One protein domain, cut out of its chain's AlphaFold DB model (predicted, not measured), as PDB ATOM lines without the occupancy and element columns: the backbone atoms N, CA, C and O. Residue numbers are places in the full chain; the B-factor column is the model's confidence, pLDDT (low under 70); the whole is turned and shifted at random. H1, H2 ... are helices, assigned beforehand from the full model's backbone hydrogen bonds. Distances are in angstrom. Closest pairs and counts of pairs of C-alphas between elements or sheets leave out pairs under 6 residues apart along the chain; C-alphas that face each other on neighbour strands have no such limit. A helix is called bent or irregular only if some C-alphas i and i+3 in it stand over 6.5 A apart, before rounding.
ATOM      1  N   SER A  88      57.024 -34.931  32.847       97.62
ATOM      2  CA  SER A  88      56.593 -35.523  34.118       97.62
ATOM      3  C   SER A  88      55.079 -35.426  34.307       97.62
ATOM      4  O   SER A  88      54.475 -36.378  34.784       97.62
ATOM      5  N   ALA A  89      54.455 -34.329  33.865       97.19
ATOM      6  CA  ALA A  89      53.003 -34.170  33.906       97.19
ATOM      7  C   ALA A  89      52.298 -35.132  32.941       97.19
ATOM      8  O   ALA A  89      51.284 -35.735  33.287       97.19
ATOM      9  N   ILE A  90      52.870 -35.347  31.747       97.44
ATOM     10  CA  ILE A  90      52.382 -36.389  30.830       97.44
ATOM     11  C   ILE A  90      52.469 -37.757  31.509       97.44
ATOM     12  O   ILE A  90      51.514 -38.526  31.448       97.44
ATOM     13  N   GLN A  91      53.594 -38.066  32.158       98.19
ATOM     14  CA  GLN A  91      53.763 -39.346  32.840       98.19
ATOM     15  C   GLN A  91      52.752 -39.528  33.977       98.19
ATOM     16  O   GLN A  91      52.129 -40.580  34.053       98.19
ATOM     17  N   GLU A  92      52.522 -38.503  34.797       98.25
ATOM     18  CA  GLU A  92      51.522 -38.534  35.869       98.25
ATOM     19  C   GLU A  92      50.105 -38.758  35.322       98.25
ATOM     20  O   GLU A  92      49.362 -39.606  35.822       98.25
ATOM     21  N   PHE A  93      49.741 -38.066  34.237       98.19
ATOM     22  CA  PHE A  93      48.467 -38.303  33.564       98.19
ATOM     23  C   PHE A  93      48.359 -39.757  33.081       98.19
ATOM     24  O   PHE A  93      47.338 -40.409  33.296       98.19
ATOM     25  N   LEU A  94      49.413 -40.298  32.463       98.50
ATOM     26  CA  LEU A  94      49.446 -41.689  32.003       98.50
ATOM     27  C   LEU A  94      49.375 -42.693  33.158       98.50
ATOM     28  O   LEU A  94      48.712 -43.719  33.016       98.50
ATOM     29  N   ASP A  95      49.992 -42.409  34.300       98.50
ATOM     30  CA  ASP A  95      49.933 -43.267  35.485       98.50
ATOM     31  C   ASP A  95      48.514 -43.296  36.077       98.50
ATOM     32  O   ASP A  95      47.992 -44.372  36.386       98.50
ATOM     33  N   ASN A  96      47.833 -42.144  36.114       98.06
ATOM     34  CA  ASN A  96      46.415 -42.048  36.477       98.06
ATOM     35  C   ASN A  96      45.507 -42.791  35.486       98.06
ATOM     36  O   ASN A  96      44.497 -43.384  35.863       98.06
ATOM     37  N   GLN A  97      45.850 -42.791  34.199       98.44
ATOM     38  CA  GLN A  97      45.147 -43.597  33.204       98.44
ATOM     39  C   GLN A  97      45.418 -45.090  33.423       98.44
ATOM     40  O   GLN A  97      44.494 -45.901  33.417       98.44
ATOM     41  N   LYS A  98      46.659 -45.476  33.715       98.44
ATOM     42  CA  LYS A  98      47.034 -46.863  34.003       98.44
ATOM     43  C   LYS A  98      46.287 -47.418  35.215       98.44
ATOM     44  O   LYS A  98      45.800 -48.547  35.156       98.44
ATOM     45  N   SER A  99      46.110 -46.626  36.274       98.25
ATOM     46  CA  SER A  99      45.339 -47.035  37.458       98.25
ATOM     47  C   SER A  99      43.848 -47.258  37.169       98.25
ATOM     48  O   SER A  99      43.185 -47.969  37.920       98.25
ATOM     49  N   LYS A 100      43.322 -46.718  36.061       97.75
ATOM     50  CA  LYS A 100      41.961 -46.975  35.551       97.75
ATOM     51  C   LYS A 100      41.868 -48.233  34.676       97.75
ATOM     52  O   LYS A 100      40.837 -48.475  34.056       97.75
ATOM     53  N   GLY A 101      42.932 -49.039  34.616       97.50
ATOM     54  CA  GLY A 101      42.965 -50.306  33.880       97.50
ATOM     55  C   GLY A 101      43.306 -50.166  32.397       97.50
ATOM     56  O   GLY A 101      42.988 -51.059  31.612       97.50
ATOM     57  N   ARG A 102      43.933 -49.054  31.994       97.81
ATOM     58  CA  ARG A 102      44.344 -48.832  30.602       97.81
ATOM     59  C   ARG A 102      45.493 -49.754  30.210       97.81
ATOM     60  O   ARG A 102      46.425 -49.955  30.985       97.81
ATOM     61  N   THR A 103      45.438 -50.283  28.992       98.12
ATOM     62  CA  THR A 103      46.517 -51.104  28.422       98.12
ATOM     63  C   THR A 103      47.674 -50.238  27.926       98.12
ATOM     64  O   THR A 103      47.492 -49.057  27.638       98.12
ATOM     65  N   ASP A 104      48.858 -50.824  27.736       97.88
ATOM     66  CA  ASP A 104      50.020 -50.088  27.211       97.88
ATOM     67  C   ASP A 104      49.750 -49.460  25.829       97.88
ATOM     68  O   ASP A 104      50.195 -48.347  25.553       97.88
ATOM     69  N   ALA A 105      48.955 -50.124  24.979       96.81
ATOM     70  CA  ALA A 105      48.536 -49.578  23.686       96.81
ATOM     71  C   ALA A 105      47.627 -48.345  23.840       96.81
ATOM     72  O   ALA A 105      47.785 -47.360  23.118       96.81
ATOM     73  N   GLN A 106      46.705 -48.370  24.808       96.94
ATOM     74  CA  GLN A 106      45.864 -47.216  25.131       96.94
ATOM     75  C   GLN A 106      46.696 -46.063  25.701       96.94
ATOM     76  O   GLN A 106      46.482 -44.919  25.316       96.94
ATOM     77  N   LEU A 107      47.670 -46.345  26.572       98.38
ATOM     78  CA  LEU A 107      48.565 -45.328  27.133       98.38
ATOM     79  C   LEU A 107      49.427 -44.665  26.052       98.38
ATOM     80  O   LEU A 107      49.556 -43.441  26.040       98.38
ATOM     81  N   ALA A 108      49.961 -45.444  25.107       96.69
ATOM     82  CA  ALA A 108      50.687 -44.904  23.960       96.69
ATOM     83  C   ALA A 108      49.797 -43.978  23.115       96.69
ATOM     84  O   ALA A 108      50.211 -42.869  22.782       96.69
ATOM     85  N   TYR A 109      48.553 -44.384  22.842       95.44
ATOM     86  CA  TYR A 109      47.589 -43.542  22.132       95.44
ATOM     87  C   TYR A 109      47.277 -42.245  22.893       95.44
ATOM     88  O   TYR A 109      47.295 -41.167  22.305       95.44
ATOM     89  N   ILE A 110      47.030 -42.327  24.205       96.12
ATOM     90  CA  ILE A 110      46.742 -41.163  25.058       96.12
ATOM     91  C   ILE A 110      47.898 -40.164  25.024       96.12
ATOM     92  O   ILE A 110      47.666 -38.961  24.910       96.12
ATOM     93  N   LYS A 111      49.143 -40.646  25.083       96.38
ATOM     94  CA  LYS A 111      50.328 -39.789  24.992       96.38
ATOM     95  C   LYS A 111      50.364 -39.011  23.678       96.38
ATOM     96  O   LYS A 111      50.537 -37.794  23.695       96.38
ATOM     97  N   GLU A 112      50.170 -39.699  22.554       93.50
ATOM     98  CA  GLU A 112      50.145 -39.058  21.235       93.50
ATOM     99  C   GLU A 112      48.976 -38.078  21.102       93.50
ATOM    100  O   GLU A 112      49.139 -36.996  20.539       93.50
ATOM    101  N   LEU A 113      47.821 -38.402  21.689       92.12
ATOM    102  CA  LEU A 113      46.666 -37.514  21.725       92.12
ATOM    103  C   LEU A 113      46.965 -36.217  22.495       92.12
ATOM    104  O   LEU A 113      46.672 -35.137  21.987       92.12
ATOM    105  N   ILE A 114      47.595 -36.291  23.672       93.19
ATOM    106  CA  ILE A 114      48.000 -35.101  24.448       93.19
ATOM    107  C   ILE A 114      48.970 -34.232  23.636       93.19
ATOM    108  O   ILE A 114      48.788 -33.018  23.537       93.19
ATOM    109  N   ILE A 115      49.972 -34.850  23.002       91.75
ATOM    110  CA  ILE A 115      50.944 -34.144  22.154       91.75
ATOM    111  C   ILE A 115      50.242 -33.470  20.968       91.75
ATOM    112  O   ILE A 115      50.537 -32.318  20.640       91.75
ATOM    113  N   PHE A 116      49.308 -34.173  20.326       89.94
ATOM    114  CA  PHE A 116      48.520 -33.649  19.218       89.94
ATOM    115  C   PHE A 116      47.669 -32.453  19.646       89.94
ATOM    116  O   PHE A 116      47.687 -31.421  18.973       89.94
ATOM    117  N   ILE A 117      46.962 -32.551  20.774       89.12
ATOM    118  CA  ILE A 117      46.152 -31.451  21.308       89.12
ATOM    119  C   ILE A 117      47.033 -30.230  21.589       89.12
ATOM    120  O   ILE A 117      46.700 -29.126  21.163       89.12
ATOM    121  N   ASN A 118      48.194 -30.422  22.222       89.75
ATOM    122  CA  ASN A 118      49.105 -29.321  22.533       89.75
ATOM    123  C   ASN A 118      49.595 -28.593  21.273       89.75
ATOM    124  O   ASN A 118      49.537 -27.368  21.193       89.75
ATOM    125  N   LYS A 119      50.001 -29.351  20.245       87.56
ATOM    126  CA  LYS A 119      50.468 -28.794  18.963       87.56
ATOM    127  C   LYS A 119      49.380 -28.048  18.196       87.56
ATOM    128  O   LYS A 119      49.684 -27.067  17.521       87.56
ATOM    129  N   ASN A 120      48.127 -28.493  18.279       86.50
ATOM    130  CA  ASN A 120      47.007 -27.780  17.662       86.50
ATOM    131  C   ASN A 120      46.542 -26.584  18.503       86.50
ATOM    132  O   ASN A 120      45.907 -25.670  17.979       86.50
ATOM    133  N   GLY A 121      46.832 -26.583  19.806       78.88
ATOM    134  CA  GLY A 121      46.402 -25.575  20.773       78.88
ATOM    135  C   GLY A 121      44.930 -25.663  21.153       78.88
ATOM    136  O   GLY A 121      44.578 -25.286  22.263       78.88
ATOM    137  N   LYS A 122      44.080 -26.172  20.256       83.50
ATOM    138  CA  LYS A 122      42.633 -26.286  20.434       83.50
ATOM    139  C   LYS A 122      42.241 -27.678  20.907       83.50
ATOM    140  O   LYS A 122      42.748 -28.682  20.408       83.50
ATOM    141  N   PHE A 123      41.288 -27.713  21.829       81.69
ATOM    142  CA  PHE A 123      40.703 -28.933  22.363       81.69
ATOM    143  C   PHE A 123      39.191 -28.752  22.468       81.69
ATOM    144  O   PHE A 123      38.707 -27.969  23.279       81.69
ATOM    145  N   GLU A 124      38.438 -29.474  21.642       82.44
ATOM    146  CA  GLU A 124      36.994 -29.590  21.813       82.44
ATOM    147  C   GLU A 124      36.584 -31.055  21.711       82.44
ATOM    148  O   GLU A 124      36.971 -31.766  20.781       82.44
ATOM    149  N   ARG A 125      35.728 -31.502  22.635       83.88
ATOM    150  CA  ARG A 125      35.217 -32.880  22.678       83.88
ATOM    151  C   ARG A 125      34.689 -33.362  21.324       83.88
ATOM    152  O   ARG A 125      34.943 -34.494  20.924       83.88
ATOM    153  N   LYS A 126      33.969 -32.494  20.604       82.00
ATOM    154  CA  LYS A 126      33.388 -32.809  19.290       82.00
ATOM    155  C   LYS A 126      34.448 -33.128  18.233       82.00
ATOM    156  O   LYS A 126      34.188 -33.926  17.341       82.00
ATOM    157  N   ASP A 127      35.628 -32.518  18.337       79.00
ATOM    158  CA  ASP A 127      36.722 -32.744  17.399       79.00
ATOM    159  C   ASP A 127      37.400 -34.089  17.654       79.00
ATOM    160  O   ASP A 127      37.859 -34.715  16.705       79.00
ATOM    161  N   LEU A 128      37.374 -34.569  18.903       76.88
ATOM    162  CA  LEU A 128      37.939 -35.862  19.293       76.88
ATOM    163  C   LEU A 128      37.043 -37.064  18.995       76.88
ATOM    164  O   LEU A 128      37.530 -38.183  18.868       76.88
ATOM    165  N   LEU A 129      35.738 -36.836  18.863       78.69
ATOM    166  CA  LEU A 129      34.759 -37.873  18.535       78.69
ATOM    167  C   LEU A 129      34.600 -38.106  17.024       78.69
ATOM    168  O   LEU A 129      33.755 -38.901  16.617       78.69
ATOM    169  N   LYS A 130      35.390 -37.428  16.183       76.19
ATOM    170  CA  LYS A 130      35.389 -37.657  14.733       76.19
ATOM    171  C   LYS A 130      35.897 -39.062  14.406       76.19
ATOM    172  O   LYS A 130      36.817 -39.572  15.050       76.19
ATOM    173  N   GLU A 131      35.338 -39.657  13.352       65.94
ATOM    174  CA  GLU A 131      35.726 -40.990  12.860       65.94
ATOM    175  C   GLU A 131      37.222 -41.099  12.524       65.94
ATOM    176  O   GLU A 131      37.803 -42.172  12.628       65.94
ATOM    177  N   GLU A 132      37.871 -39.992  12.170       66.50
ATOM    178  CA  GLU A 132      39.309 -39.955  11.870       66.50
ATOM    179  C   GLU A 132      40.180 -40.288  13.087       66.50
ATOM    180  O   GLU A 132      41.260 -40.858  12.940       66.50
ATOM    181  N   LEU A 133      39.713 -39.949  14.292       69.06
ATOM    182  CA  LEU A 133      40.408 -40.299  15.524       69.06
ATOM    183  C   LEU A 133      39.975 -41.681  16.008       69.06
ATOM    184  O   LEU A 133      40.859 -42.466  16.356       69.06
ATOM    185  N   HIS A 134      38.652 -41.955  16.028       70.06
ATOM    186  CA  HIS A 134      37.949 -43.201  16.429       70.06
ATOM    187  C   HIS A 134      38.666 -44.042  17.501       70.06
ATOM    188  O   HIS A 134      38.600 -45.270  17.514       70.06
ATOM    189  N   PHE A 135      39.423 -43.376  18.375       80.06
ATOM    190  CA  PHE A 135      40.324 -43.947  19.367       80.06
ATOM    191  C   PHE A 135      41.081 -45.207  18.899       80.06
ATOM    192  O   PHE A 135      41.302 -46.131  19.679       80.06
ATOM    193  N   ALA A 136      41.418 -45.275  17.603       77.56
ATOM    194  CA  ALA A 136      41.970 -46.445  16.909       77.56
ATOM    195  C   ALA A 136      41.236 -47.791  17.163       77.56
ATOM    196  O   ALA A 136      41.827 -48.858  17.013       77.56
ATOM    197  N   GLY A 137      39.965 -47.769  17.585       84.56
ATOM    198  CA  GLY A 137      39.238 -48.960  18.046       84.56
ATOM    199  C   GLY A 137      39.802 -49.587  19.330       84.56
ATOM    200  O   GLY A 137      39.424 -50.699  19.685       84.56
ATOM    201  N   LEU A 138      40.710 -48.892  20.023       91.69
ATOM    202  CA  LEU A 138      41.377 -49.364  21.238       91.69
ATOM    203  C   LEU A 138      40.540 -49.144  22.501       91.69
ATOM    204  O   LEU A 138      40.883 -49.684  23.549       91.69
ATOM    205  N   PHE A 139      39.495 -48.319  22.431       94.12
ATOM    206  CA  PHE A 139      38.701 -47.890  23.578       94.12
ATOM    207  C   PHE A 139      37.229 -48.220  23.348       94.12
ATOM    208  O   PHE A 139      36.707 -48.006  22.255       94.12
ATOM    209  N   ASP A 140      36.550 -48.698  24.389       92.81
ATOM    210  CA  ASP A 140      35.086 -48.750  24.402       92.81
ATOM    211  C   ASP A 140      34.461 -47.374  24.719       92.81
ATOM    212  O   ASP A 140      35.145 -46.412  25.073       92.81
ATOM    213  N   ASN A 141      33.137 -47.259  24.612       90.25
ATOM    214  CA  ASN A 141      32.444 -45.983  24.819       90.25
ATOM    215  C   ASN A 141      32.608 -45.413  26.240       90.25
ATOM    216  O   ASN A 141      32.746 -44.201  26.395       90.25
ATOM    217  N   LEU A 142      32.606 -46.253  27.282       93.25
ATOM    218  CA  LEU A 142      32.786 -45.795  28.668       93.25
ATOM    219  C   LEU A 142      34.213 -45.298  28.878       93.25
ATOM    220  O   LEU A 142      34.461 -44.273  29.511       93.25
ATOM    221  N   GLN A 143      35.150 -46.022  28.288       94.88
ATOM    222  CA  GLN A 143      36.556 -45.707  28.247       94.88
ATOM    223  C   GLN A 143      36.832 -44.375  27.536       94.88
ATOM    224  O   GLN A 143      37.609 -43.581  28.069       94.88
ATOM    225  N   ILE A 144      36.184 -44.110  26.402       92.88
ATOM    226  CA  ILE A 144      36.271 -42.833  25.679       92.88
ATOM    227  C   ILE A 144      35.733 -41.695  26.544       92.88
ATOM    228  O   ILE A 144      36.426 -40.701  26.746       92.88
ATOM    229  N   VAL A 145      34.527 -41.849  27.103       93.00
ATOM    230  CA  VAL A 145      33.909 -40.814  27.947       93.00
ATOM    231  C   VAL A 145      34.788 -40.497  29.155       93.00
ATOM    232  O   VAL A 145      35.061 -39.328  29.409       93.00
ATOM    233  N   SER A 146      35.297 -41.520  29.850       95.69
ATOM    234  CA  SER A 146      36.205 -41.328  30.985       95.69
ATOM    235  C   SER A 146      37.468 -40.563  30.590       95.69
ATOM    236  O   SER A 146      37.851 -39.646  31.305       95.69
ATOM    237  N   LEU A 147      38.110 -40.921  29.472       95.06
ATOM    238  CA  LEU A 147      39.328 -40.247  29.023       95.06
ATOM    239  C   LEU A 147      39.057 -38.782  28.660       95.06
ATOM    240  O   LEU A 147      39.843 -37.911  29.012       95.06
ATOM    241  N   LEU A 148      37.942 -38.503  27.980       93.12
ATOM    242  CA  LEU A 148      37.566 -37.140  27.606       93.12
ATOM    243  C   LEU A 148      37.293 -36.267  28.832       93.12
ATOM    244  O   LEU A 148      37.745 -35.130  28.862       93.12
ATOM    245  N   THR A 149      36.611 -36.801  29.848       94.75
ATOM    246  CA  THR A 149      36.409 -36.096  31.123       94.75
ATOM    247  C   THR A 149      37.730 -35.792  31.822       94.75
ATOM    248  O   THR A 149      37.908 -34.692  32.333       94.75
ATOM    249  N   ASP A 150      38.674 -36.733  31.815       95.75
ATOM    250  CA  ASP A 150      39.988 -36.503  32.417       95.75
ATOM    251  C   ASP A 150      40.777 -35.434  31.658       95.75
ATOM    252  O   ASP A 150      41.360 -34.551  32.280       95.75
ATOM    253  N   LEU A 151      40.767 -35.482  30.323       93.94
ATOM    254  CA  LEU A 151      41.414 -34.473  29.487       93.94
ATOM    255  C   LEU A 151      40.805 -33.086  29.722       93.94
ATOM    256  O   LEU A 151      41.552 -32.147  29.934       93.94
ATOM    257  N   GLU A 152      39.480 -32.955  29.769       91.62
ATOM    258  CA  GLU A 152      38.792 -31.680  30.058       91.62
ATOM    259  C   GLU A 152      39.070 -31.126  31.457       91.62
ATOM    260  O   GLU A 152      38.950 -29.927  31.678       91.62
ATOM    261  N   SER A 153      39.425 -31.979  32.418       92.31
ATOM    262  CA  SER A 153      39.771 -31.514  33.765       92.31
ATOM    263  C   SER A 153      41.149 -30.852  33.838       92.31
ATOM    264  O   SER A 153      41.453 -30.191  34.828       92.31
ATOM    265  N   VAL A 154      41.980 -31.033  32.806       90.31
ATOM    266  CA  VAL A 154      43.365 -30.541  32.764       90.31
ATOM    267  C   VAL A 154      43.693 -29.737  31.500       90.31
ATOM    268  O   VAL A 154      44.772 -29.145  31.420       90.31
TER     269      VAL A 154
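Overview. This is residues 88 to 154 of the 155 residues of an uncharacterized protein of Megamonas hypermegale (UniProt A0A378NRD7). Three longer helices, H1, H2 and H5, have their centres at the corners of a triangle: H1 and H2 form a helical hairpin, and H5 runs opposite to H1 on the third corner. The stretch from the end of H2 folds back through the short H3 and H4 to the start of H5. You have 67 printed residues with five named helices, H1 to H5 in chain order, and no named strand: the class is all helix. The whole is compact, with a radius of gyration of the C-alphas of 11.1 A and spans of 26 by 25 by 19 A.

Along the chain. Find C-alpha 88 at (56.593, -35.523, 34.118); from there H1 runs 16.4 A to residue 99. H2, residues 104 to 120, covers 24.5 A. Next come H3, residues 125 to 128, and H4, residues 134 to 137; H4 is neither bent nor irregular, but only just: C-alphas 134 and 137 are 6.1 A apart. H5, residues 141 to 152, runs 16.5 A to C-alpha 152 at (38.792, -31.680, 30.058).

Arrangement. H1 touches H2, with residues 107 to 114 of H2 alone; their closest C-alphas, of Leu 94 and Leu 107, are 6.1 A apart. This hairpin has a steep tilt of 39 degrees, opposite ways. H1 and H5 are close but not clearly touching, Gln 97 to Leu 147 being their closest C-alphas at 7.9 A. H2 and H5 are near each other. H3 is apart from H1 and H2. In H1, H2 and H5 every O i to N i+4 pair is within hydrogen-bond range; H3 and H4 are too short for one.

Size, cuts and confidence. The farthest C-alphas, of Ser 88 and Glu 131, are 30.3 A apart. The printed part has no cut, and its four links are tight. Confidence is under 70 at residues 131 to 133.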